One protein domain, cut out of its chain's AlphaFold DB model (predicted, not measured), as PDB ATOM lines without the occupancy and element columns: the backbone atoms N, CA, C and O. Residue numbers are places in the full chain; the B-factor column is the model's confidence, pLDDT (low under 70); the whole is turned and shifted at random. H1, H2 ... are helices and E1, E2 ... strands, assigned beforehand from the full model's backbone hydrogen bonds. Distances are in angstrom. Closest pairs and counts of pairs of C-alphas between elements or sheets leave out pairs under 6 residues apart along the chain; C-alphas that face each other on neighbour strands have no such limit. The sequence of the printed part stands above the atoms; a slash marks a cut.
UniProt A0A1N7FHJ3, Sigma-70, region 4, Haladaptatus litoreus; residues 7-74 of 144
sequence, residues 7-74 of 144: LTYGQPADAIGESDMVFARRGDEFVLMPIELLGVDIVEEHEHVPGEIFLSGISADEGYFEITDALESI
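Overview. This is residues 7 to 74 of the 144 residues of the protein "Sigma-70, region 4" of Haladaptatus litoreus (UniProt A0A1N7FHJ3). A strongly twisted sheet of three strands, E1, E2 and E3, makes one half of an elongated body; beyond it three short helices, H1, H2 and H3, the short strand E4 and the long stretch 50 to 63 make a wide loop that leads out and comes back to the sheet. The return closes at E3, where residues 72 to 73 pair with residues 31 to 32. The printed part has 68 residues with four named strands and three named helices, in the order E1 E2 E3 H1 H2 E4 H3, and its class is mixed, helices and strands. The sheet runs E1 - E2 - E3, all antiparallel; the whole is compact, with a radius of gyration of the C-alphas of 11.2 A and spans of 33 by 19 by 18 A.

Along the chain. Find C-alpha 7 at (48.007, -51.542, 9.323); from there E1 runs through residues 7 to 13, 15.9 A long. E2, residues 18 to 26, covers 18.6 A and bends by 59 degrees at residue 21. E3, residues 29 to 34, runs 15.8 A to C-alpha 34 at (36.070, -49.930, 12.742). Next come H1, residues 35 to 39, H2, residues 41 to 46, and E4, residues 47 to 49. H3, residues 64 to 69, ends with C-alpha 69 at (43.096, -47.375, 20.625).

Arrangement. Begin at the sheet, a meander, each strand the antiparallel neighbour of the one before. In the hairpin of E1 and E2, at 154 degrees, look for N 8 and O 25, 2.9 A apart and within hydrogen-bond range. In the hairpin of E2 and E3, at 143 degrees, N 24 and O 31 are within range at 2.8 A. H1 is on the sheet but at the sheet's level, only just, with a height over the sheet of 3.9 A; its closest C-alpha pair with E2 is Met 21 and Ile 35, 5.1 A. H2 is not on the sheet, and is close to H1 but not clearly touching, with the C-alphas of Leu 37 and Val 43 closest at 6.8 A. E4 pairs with no named strand, but residues 52 to 53 pair antiparallel with its residues 47 to 49 and with residues 7 to 8 of E1. H3 only grazes the sheet, with residues 67 to 69. In H2 and H3 every O i to N i+4 pair is within hydrogen-bond range; H1 has 0 of 1, and 2 of 2 O i to N i+3 pairs.

Size, cuts and confidence. The two C-alphas farthest apart are those of Ala 15 and Asp 61, 34.4 A. The printed part has no cut, and the link from E4 to H3, 14 residues, is long; the other links are tight. The mean pLDDT of the printed part is 93.9, and no printed residue is under 70.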
ATOM      1  N   LEU A   7      49.302 -50.915   9.119       96.12
ATOM      2  CA  LEU A   7      48.007 -51.542   9.323       96.12
ATOM      3  C   LEU A   7      47.485 -51.975   7.958       96.12
ATOM      4  O   LEU A   7      47.250 -51.133   7.094       96.12
ATOM      5  N   THR A   8      47.334 -53.279   7.760       95.81
ATOM      6  CA  THR A   8      46.738 -53.832   6.544       95.81
ATOM      7  C   THR A   8      45.342 -54.338   6.850       95.81
ATOM      8  O   THR A   8      45.145 -55.011   7.856       95.81
ATOM      9  N   TYR A   9      44.352 -54.006   6.029       95.81
ATOM     10  CA  TYR A   9      42.972 -54.426   6.253       95.81
ATOM     11  C   TYR A   9      42.430 -55.231   5.073       95.81
ATOM     12  O   TYR A   9      42.776 -54.999   3.918       95.81
ATOM     13  N   GLY A  10      41.592 -56.211   5.396       94.56
ATOM     14  CA  GLY A  10      41.004 -57.161   4.467       94.56
ATOM     15  C   GLY A  10      39.491 -56.996   4.373       94.56
ATOM     16  O   GLY A  10      38.973 -55.927   4.055       94.56
ATOM     17  N   GLN A  11      38.769 -58.090   4.595       94.88
ATOM     18  CA  GLN A  11      37.321 -58.143   4.413       94.88
ATOM     19  C   GLN A  11      36.550 -57.552   5.606       94.88
ATOM     20  O   GLN A  11      37.040 -57.586   6.740       94.88
ATOM     21  N   PRO A  12      35.303 -57.096   5.383       95.88
ATOM     22  CA  PRO A  12      34.348 -56.843   6.460       95.88
ATOM     23  C   PRO A  12      34.193 -58.051   7.394       95.88
ATOM     24  O   PRO A  12      34.189 -59.204   6.948       95.88
ATOM     25  N   ALA A  13      34.014 -57.794   8.688       94.31
ATOM     26  CA  ALA A  13      33.895 -58.813   9.727       94.31
ATOM     27  C   ALA A  13      32.467 -59.377   9.886       94.31
ATOM     28  O   ALA A  13      32.117 -59.972  10.908       94.31
ATOM     29  N   ASP A  14      31.669 -59.312   8.813       91.00
ATOM     30  CA  ASP A  14      30.337 -59.925   8.713       91.00
ATOM     31  C   ASP A  14      30.351 -61.416   9.081       91.00
ATOM     32  O   ASP A  14      29.388 -61.941   9.640       91.00
ATOM     33  N   ALA A  15      31.461 -62.105   8.786       82.50
ATOM     34  CA  ALA A  15      31.644 -63.526   9.064       82.50
ATOM     35  C   ALA A  15      31.560 -63.879  10.560       82.50
ATOM     36  O   ALA A  15      31.231 -65.015  10.887       82.50
ATOM     37  N   ILE A  16      31.832 -62.920  11.452       86.81
ATOM     38  CA  ILE A  16      31.736 -63.089  12.910       86.81
ATOM     39  C   ILE A  16      30.608 -62.248  13.529       86.81
ATOM     40  O   ILE A  16      30.474 -62.206  14.747       86.81
ATOM     41  N   GLY A  17      29.766 -61.621  12.700       89.38
ATOM     42  CA  GLY A  17      28.638 -60.799  13.145       89.38
ATOM     43  C   GLY A  17      28.978 -59.346  13.492       89.38
ATOM     44  O   GLY A  17      28.076 -58.629  13.916       89.38
ATOM     45  N   GLU A  18      30.218 -58.905  13.264       92.00
ATOM     46  CA  GLU A  18      30.705 -57.544  13.543       92.00
ATOM     47  C   GLU A  18      30.732 -56.722  12.240       92.00
ATOM     48  O   GLU A  18      31.780 -56.431  11.666       92.00
ATOM     49  N   SER A  19      29.551 -56.416  11.695       93.06
ATOM     50  CA  SER A  19      29.403 -55.812  10.354       93.06
ATOM     51  C   SER A  19      29.917 -54.370  10.227       93.06
ATOM     52  O   SER A  19      30.018 -53.841   9.123       93.06
ATOM     53  N   ASP A  20      30.175 -53.706  11.349       96.38
ATOM     54  CA  ASP A  20      30.769 -52.370  11.452       96.38
ATOM     55  C   ASP A  20      32.300 -52.404  11.572       96.38
ATOM     56  O   ASP A  20      32.935 -51.348  11.620       96.38
ATOM     57  N   MET A  21      32.901 -53.596  11.534       97.75
ATOM     58  CA  MET A  21      34.340 -53.815  11.628       97.75
ATOM     59  C   MET A  21      34.902 -54.457  10.351       97.75
ATOM     60  O   MET A  21      34.200 -55.118   9.583       97.75
ATOM     61  N   VAL A  22      36.206 -54.305  10.131       97.25
ATOM     62  CA  VAL A  22      36.986 -55.061   9.141       97.25
ATOM     63  C   VAL A  22      38.076 -55.865   9.829       97.25
ATOM     64  O   VAL A  22      38.642 -55.435  10.834       97.25
ATOM     65  N   PHE A  23      38.405 -57.021   9.262       97.62
ATOM     66  CA  PHE A  23      39.599 -57.759   9.652       97.62
ATOM     67  C   PHE A  23      40.841 -56.987   9.226       97.62
ATOM     68  O   PHE A  23      40.958 -56.584   8.070       97.62
ATOM     69  N   ALA A  24      41.785 -56.804  10.141       97.50
ATOM     70  CA  ALA A  24      43.027 -56.104   9.876       97.50
ATOM     71  C   ALA A  24      44.210 -56.738  10.613       97.50
ATOM     72  O   ALA A  24      44.069 -57.568  11.511       97.50
ATOM     73  N   ARG A  25      45.417 -56.362  10.207       96.31
ATOM     74  CA  ARG A  25      46.670 -56.827  10.776       96.31
ATOM     75  C   ARG A  25      47.582 -55.637  11.023       96.31
ATOM     76  O   ARG A  25      47.855 -54.849  10.122       96.31
ATOM     77  N   ARG A  26      48.082 -55.536  12.250       95.12
ATOM     78  CA  ARG A  26      49.024 -54.512  12.700       95.12
ATOM     79  C   ARG A  26      50.333 -55.193  13.072       95.12
ATOM     80  O   ARG A  26      50.438 -55.822  14.122       95.12
ATOM     81  N   GLY A  27      51.335 -55.115  12.200       89.81
ATOM     82  CA  GLY A  27      52.568 -55.888  12.381       89.81
ATOM     83  C   GLY A  27      52.283 -57.394  12.477       89.81
ATOM     84  O   GLY A  27      51.840 -58.004  11.507       89.81
ATOM     85  N   ASP A  28      52.518 -58.001  13.641       89.56
ATOM     86  CA  ASP A  28      52.239 -59.428  13.894       89.56
ATOM     87  C   ASP A  28      50.905 -59.679  14.618       89.56
ATOM     88  O   ASP A  28      50.547 -60.827  14.876       89.56
ATOM     89  N   GLU A  29      50.155 -58.623  14.931       94.75
ATOM     90  CA  GLU A  29      48.879 -58.706  15.635       94.75
ATOM     91  C   GLU A  29      47.709 -58.740  14.649       94.75
ATOM     92  O   GLU A  29      47.653 -57.955  13.702       94.75
ATOM     93  N   PHE A  30      46.748 -59.629  14.896       96.88
ATOM     94  CA  PHE A  30      45.460 -59.639  14.206       96.88
ATOM     95  C   PHE A  30      44.468 -58.801  15.002       96.88
ATOM     96  O   PHE A  30      44.335 -58.980  16.215       96.88
ATOM     97  N   VAL A  31      43.779 -57.890  14.327       97.94
ATOM     98  CA  VAL A  31      42.872 -56.927  14.950       97.94
ATOM     99  C   VAL A  31      41.592 -56.761  14.132       97.94
ATOM    100  O   VAL A  31      41.554 -57.084  12.944       97.94
ATOM    101  N   LEU A  32      40.541 -56.252  14.763       98.00
ATOM    102  CA  LEU A  32      39.407 -55.636  14.092       98.00
ATOM    103  C   LEU A  32      39.612 -54.126  14.071       98.00
ATOM    104  O   LEU A  32      40.059 -53.538  15.057       98.00
ATOM    105  N   MET A  33      39.272 -53.511  12.947       97.62
ATOM    106  CA  MET A  33      39.278 -52.064  12.778       97.62
ATOM    107  C   MET A  33      37.857 -51.583  12.463       97.62
ATOM    108  O   MET A  33      37.232 -52.155  11.568       97.62
ATOM    109  N   PRO A  34      37.347 -50.528  13.117       97.56
ATOM    110  CA  PRO A  34      36.070 -49.930  12.742       97.56
ATOM    111  C   PRO A  34      36.069 -49.436  11.293       97.56
ATOM    112  O   PRO A  34      36.973 -48.714  10.875       97.56
ATOM    113  N   ILE A  35      35.027 -49.777  10.528       95.19
ATOM    114  CA  ILE A  35      34.863 -49.346   9.127       95.19
ATOM    115  C   ILE A  35      34.844 -47.822   9.019       95.19
ATOM    116  O   ILE A  35      35.316 -47.269   8.028       95.19
ATOM    117  N   GLU A  36      34.317 -47.128  10.030       94.75
ATOM    118  CA  GLU A  36      34.252 -45.665  10.035       94.75
ATOM    119  C   GLU A  36      35.629 -44.993   9.952       94.75
ATOM    120  O   GLU A  36      35.716 -43.891   9.413       94.75
ATOM    121  N   LEU A  37      36.702 -45.671  10.383       93.69
ATOM    122  CA  LEU A  37      38.065 -45.153  10.257       93.69
ATOM    123  C   LEU A  37      38.518 -45.030   8.799       93.69
ATOM    124  O   LEU A  37      39.307 -44.144   8.496       93.69
ATOM    125  N   LEU A  38      37.982 -45.847   7.884       89.62
ATOM    126  CA  LEU A  38      38.333 -45.799   6.459       89.62
ATOM    127  C   LEU A  38      37.894 -44.502   5.763       89.62
ATOM    128  O   LEU A  38      38.354 -44.231   4.663       89.62
ATOM    129  N   GLY A  39      36.992 -43.726   6.372       88.25
ATOM    130  CA  GLY A  39      36.543 -42.429   5.854       88.25
ATOM    131  C   GLY A  39      37.089 -41.229   6.626       88.25
ATOM    132  O   GLY A  39      36.565 -40.127   6.477       88.25
ATOM    133  N   VAL A  40      38.067 -41.436   7.513       92.19
ATOM    134  CA  VAL A  40      38.701 -40.351   8.269       92.19
ATOM    135  C   VAL A  40      39.866 -39.798   7.452       92.19
ATOM    136  O   VAL A  40      40.750 -40.555   7.062       92.19
ATOM    137  N   ASP A  41      39.909 -38.473   7.270       93.44
ATOM    138  CA  ASP A  41      40.920 -37.779   6.453       93.44
ATOM    139  C   ASP A  41      42.358 -38.246   6.747       93.44
ATOM    140  O   ASP A  41      43.113 -38.537   5.825       93.44
ATOM    141  N   ILE A  42      42.740 -38.389   8.025       91.75
ATOM    142  CA  ILE A  42      44.103 -38.812   8.389       91.75
ATOM    143  C   ILE A  42      44.424 -40.238   7.919       91.75
ATOM    144  O   ILE A  42      45.566 -40.521   7.562       91.75
ATOM    145  N   VAL A  43      43.433 -41.133   7.900       91.69
ATOM    146  CA  VAL A  43      43.594 -42.510   7.420       91.69
ATOM    147  C   VAL A  43      43.725 -42.509   5.902       91.69
ATOM    148  O   VAL A  43      44.657 -43.122   5.389       91.69
ATOM    149  N   GLU A  44      42.870 -41.762   5.197       92.94
ATOM    150  CA  GLU A  44      42.943 -41.622   3.736       92.94
ATOM    151  C   GLU A  44      44.276 -40.999   3.282       92.94
ATOM    152  O   GLU A  44      44.864 -41.425   2.289       92.94
ATOM    153  N   GLU A  45      44.796 -40.013   4.019       94.62
ATOM    154  CA  GLU A  45      46.083 -39.368   3.726       94.62
ATOM    155  C   GLU A  45      47.289 -40.306   3.905       94.62
ATOM    156  O   GLU A  45      48.318 -40.118   3.248       94.62
ATOM    157  N   HIS A  46      47.168 -41.304   4.784       95.31
ATOM    158  CA  HIS A  46      48.228 -42.266   5.102       95.31
ATOM    159  C   HIS A  46      48.020 -43.636   4.450       95.31
ATOM    160  O   HIS A  46      48.845 -44.538   4.632       95.31
ATOM    161  N   GLU A  47      46.955 -43.795   3.670       95.12
ATOM    162  CA  GLU A  47      46.732 -44.970   2.848       95.12
ATOM    163  C   GLU A  47      47.607 -44.901   1.589       95.12
ATOM    164  O   GLU A  47      47.441 -44.056   0.707       95.12
ATOM    165  N   HIS A  48      48.585 -45.801   1.498       90.81
ATOM    166  CA  HIS A  48      49.516 -45.832   0.367       90.81
ATOM    167  C   HIS A  48      48.906 -46.516  -0.858       90.81
ATOM    168  O   HIS A  48      49.101 -46.079  -1.998       90.81
ATOM    169  N   VAL A  49      48.197 -47.613  -0.617       90.81
ATOM    170  CA  VAL A  49      47.405 -48.366  -1.588       90.81
ATOM    171  C   VAL A  49      46.149 -48.870  -0.881       90.81
ATOM    172  O   VAL A  49      46.208 -49.056   0.333       90.81
ATOM    173  N   PRO A  50      45.047 -49.133  -1.613       89.94
ATOM    174  CA  PRO A  50      43.835 -49.687  -1.021       89.94
ATOM    175  C   PRO A  50      44.145 -50.896  -0.130       89.94
ATOM    176  O   PRO A  50      44.669 -51.889  -0.638       89.94
ATOM    177  N   GLY A  51      43.827 -50.808   1.161       91.94
ATOM    178  CA  GLY A  51      44.102 -51.870   2.132       91.94
ATOM    179  C   GLY A  51      45.363 -51.693   2.980       91.94
ATOM    180  O   GLY A  51      45.570 -52.506   3.876       91.94
ATOM    181  N   GLU A  52      46.211 -50.682   2.745       95.12
ATOM    182  CA  GLU A  52      47.495 -50.506   3.447       95.12
ATOM    183  C   GLU A  52      47.691 -49.078   3.985       95.12
ATOM    184  O   GLU A  52      47.943 -48.134   3.231       95.12
ATOM    185  N   ILE A  53      47.664 -48.938   5.313       95.75
ATOM    186  CA  ILE A  53      47.802 -47.664   6.029       95.75
ATOM    187  C   ILE A  53      49.175 -47.596   6.713       95.75
ATOM    188  O   ILE A  53      49.540 -48.467   7.513       95.75
ATOM    189  N   PHE A  54      49.936 -46.534   6.437       95.94
ATOM    190  CA  PHE A  54      51.256 -46.309   7.030       95.94
ATOM    191  C   PHE A  54      51.158 -45.616   8.398       95.94
ATOM    192  O   PHE A  54      51.302 -44.398   8.515       95.94
ATOM    193  N   LEU A  55      50.960 -46.404   9.461       95.06
ATOM    194  CA  LEU A  55      50.791 -45.889  10.827       95.06
ATOM    195  C   LEU A  55      52.010 -45.115  11.343       95.06
ATOM    196  O   LEU A  55      51.849 -44.124  12.044       95.06
ATOM    197  N   SER A  56      53.233 -45.520  10.981       94.12
ATOM    198  CA  SER A  56      54.446 -44.782  11.378       94.12
ATOM    199  C   SER A  56      54.562 -43.383  10.763       94.12
ATOM    200  O   SER A  56      55.399 -42.598  11.213       94.12
ATOM    201  N   GLY A  57      53.765 -43.074   9.736       93.75
ATOM    202  CA  GLY A  57      53.662 -41.730   9.174       93.75
ATOM    203  C   GLY A  57      52.807 -40.789  10.022       93.75
ATOM    204  O   GLY A  57      53.030 -39.585   9.975       93.75
ATOM    205  N   ILE A  58      51.904 -41.343  10.836       94.12
ATOM    206  CA  ILE A  58      50.950 -40.592  11.649       94.12
ATOM    207  C   ILE A  58      51.610 -40.237  12.978       94.12
ATOM    208  O   ILE A  58      52.030 -41.109  13.743       94.12
ATOM    209  N   SER A  59      51.709 -38.947  13.284       92.56
ATOM    210  CA  SER A  59      52.220 -38.520  14.583       92.56
ATOM    211  C   SER A  59      51.187 -38.698  15.703       92.56
ATOM    212  O   SER A  59      49.978 -38.790  15.485       92.56
ATOM    213  N   ALA A  60      51.666 -38.703  16.950       90.62
ATOM    214  CA  ALA A  60      50.807 -38.751  18.135       90.62
ATOM    215  C   ALA A  60      49.749 -37.633  18.156       90.62
ATOM    216  O   ALA A  60      48.611 -37.886  18.542       90.62
ATOM    217  N   ASP A  61      50.123 -36.425  17.723       91.19
ATOM    218  CA  ASP A  61      49.247 -35.248  17.718       91.19
ATOM    219  C   ASP A  61      48.262 -35.245  16.533       91.19
ATOM    220  O   ASP A  61      47.276 -34.512  16.561       91.19
ATOM    221  N   GLU A  62      48.518 -36.054  15.500       88.50
ATOM    222  CA  GLU A  62      47.660 -36.206  14.315       88.50
ATOM    223  C   GLU A  62      46.606 -37.311  14.469       88.50
ATOM    224  O   GLU A  62      45.749 -37.449  13.602       88.50
ATOM    225  N   GLY A  63      46.639 -38.076  15.566       91.94
ATOM    226  CA  GLY A  63      45.625 -39.094  15.862       91.94
ATOM    227  C   GLY A  63      46.130 -40.536  15.852       91.94
ATOM    228  O   GLY A  63      45.311 -41.448  15.896       91.94
ATOM    229  N   TYR A  64      47.450 -40.778  15.858       94.44
ATOM    230  CA  TYR A  64      48.002 -42.142  15.949       94.44
ATOM    231  C   TYR A  64      47.369 -42.946  17.096       94.44
ATOM    232  O   TYR A  64      46.912 -44.065  16.883       94.44
ATOM    233  N   PHE A  65      47.292 -42.357  18.298       94.38
ATOM    234  CA  PHE A  65      46.709 -43.038  19.456       94.38
ATOM    235  C   PHE A  65      45.206 -43.269  19.302       94.38
ATOM    236  O   PHE A  65      44.732 -44.334  19.671       94.38
ATOM    237  N   GLU A  66      44.472 -42.322  18.712       93.94
ATOM    238  CA  GLU A  66      43.029 -42.462  18.479       93.94
ATOM    239  C   GLU A  66      42.732 -43.637  17.539       93.94
ATOM    240  O   GLU A  66      41.844 -44.439  17.818       93.94
ATOM    241  N   ILE A  67      43.526 -43.787  16.474       94.69
ATOM    242  CA  ILE A  67      43.420 -44.912  15.541       94.69
ATOM    243  C   ILE A  67      43.773 -46.220  16.246       94.69
ATOM    244  O   ILE A  67      43.010 -47.178  16.172       94.69
ATOM    245  N   THR A  68      44.921 -46.288  16.932       95.25
ATOM    246  CA  THR A  68      45.379 -47.551  17.529       95.25
ATOM    247  C   THR A  68      44.539 -48.000  18.718       95.25
ATOM    248  O   THR A  68      44.413 -49.203  18.924       95.25
ATOM    249  N   ASP A  69      43.966 -47.068  19.483       96.00
ATOM    250  CA  ASP A  69      43.096 -47.375  20.625       96.00
ATOM    251  C   ASP A  69      41.713 -47.875  20.178       96.00
ATOM    252  O   ASP A  69      41.027 -48.548  20.945       96.00
ATOM    253  N   ALA A  70      41.308 -47.570  18.940       96.38
ATOM    254  CA  ALA A  70      40.081 -48.078  18.336       96.38
ATOM    255  C   ALA A  70      40.222 -49.507  17.771       96.38
ATOM    256  O   ALA A  70      39.220 -50.104  17.378       96.38
ATOM    257  N   LEU A  71      41.440 -50.060  17.709       97.38
ATOM    258  CA  LEU A  71      41.679 -51.418  17.219       97.38
ATOM    259  C   LEU A  71      41.392 -52.455  18.306       97.38
ATOM    260  O   LEU A  71      41.876 -52.350  19.434       97.38
ATOM    261  N   GLU A  72      40.686 -53.521  17.940       97.50
ATOM    262  CA  GLU A  72      40.362 -54.608  18.864       97.50
ATOM    263  C   GLU A  72      41.181 -55.857  18.546       97.50
ATOM    264  O   GLU A  72      41.106 -56.391  17.445       97.50
ATOM    265  N   SER A  73      41.967 -56.365  19.496       96.44
ATOM    266  CA  SER A  73      42.764 -57.575  19.270       96.44
ATOM    267  C   SER A  73      41.892 -58.815  19.062       96.44
ATOM    268  O   SER A  73      40.986 -59.096  19.848       96.44
ATOM    269  N   ILE A  74      42.239 -59.618  18.056       95.00
ATOM    270  CA  ILE A  74      41.583 -60.892  17.753       95.00
ATOM    271  C   ILE A  74      42.435 -62.049  18.273       95.00
ATOM    272  O   ILE A  74      43.635 -62.139  18.010       95.00
TER     273      ILE A  74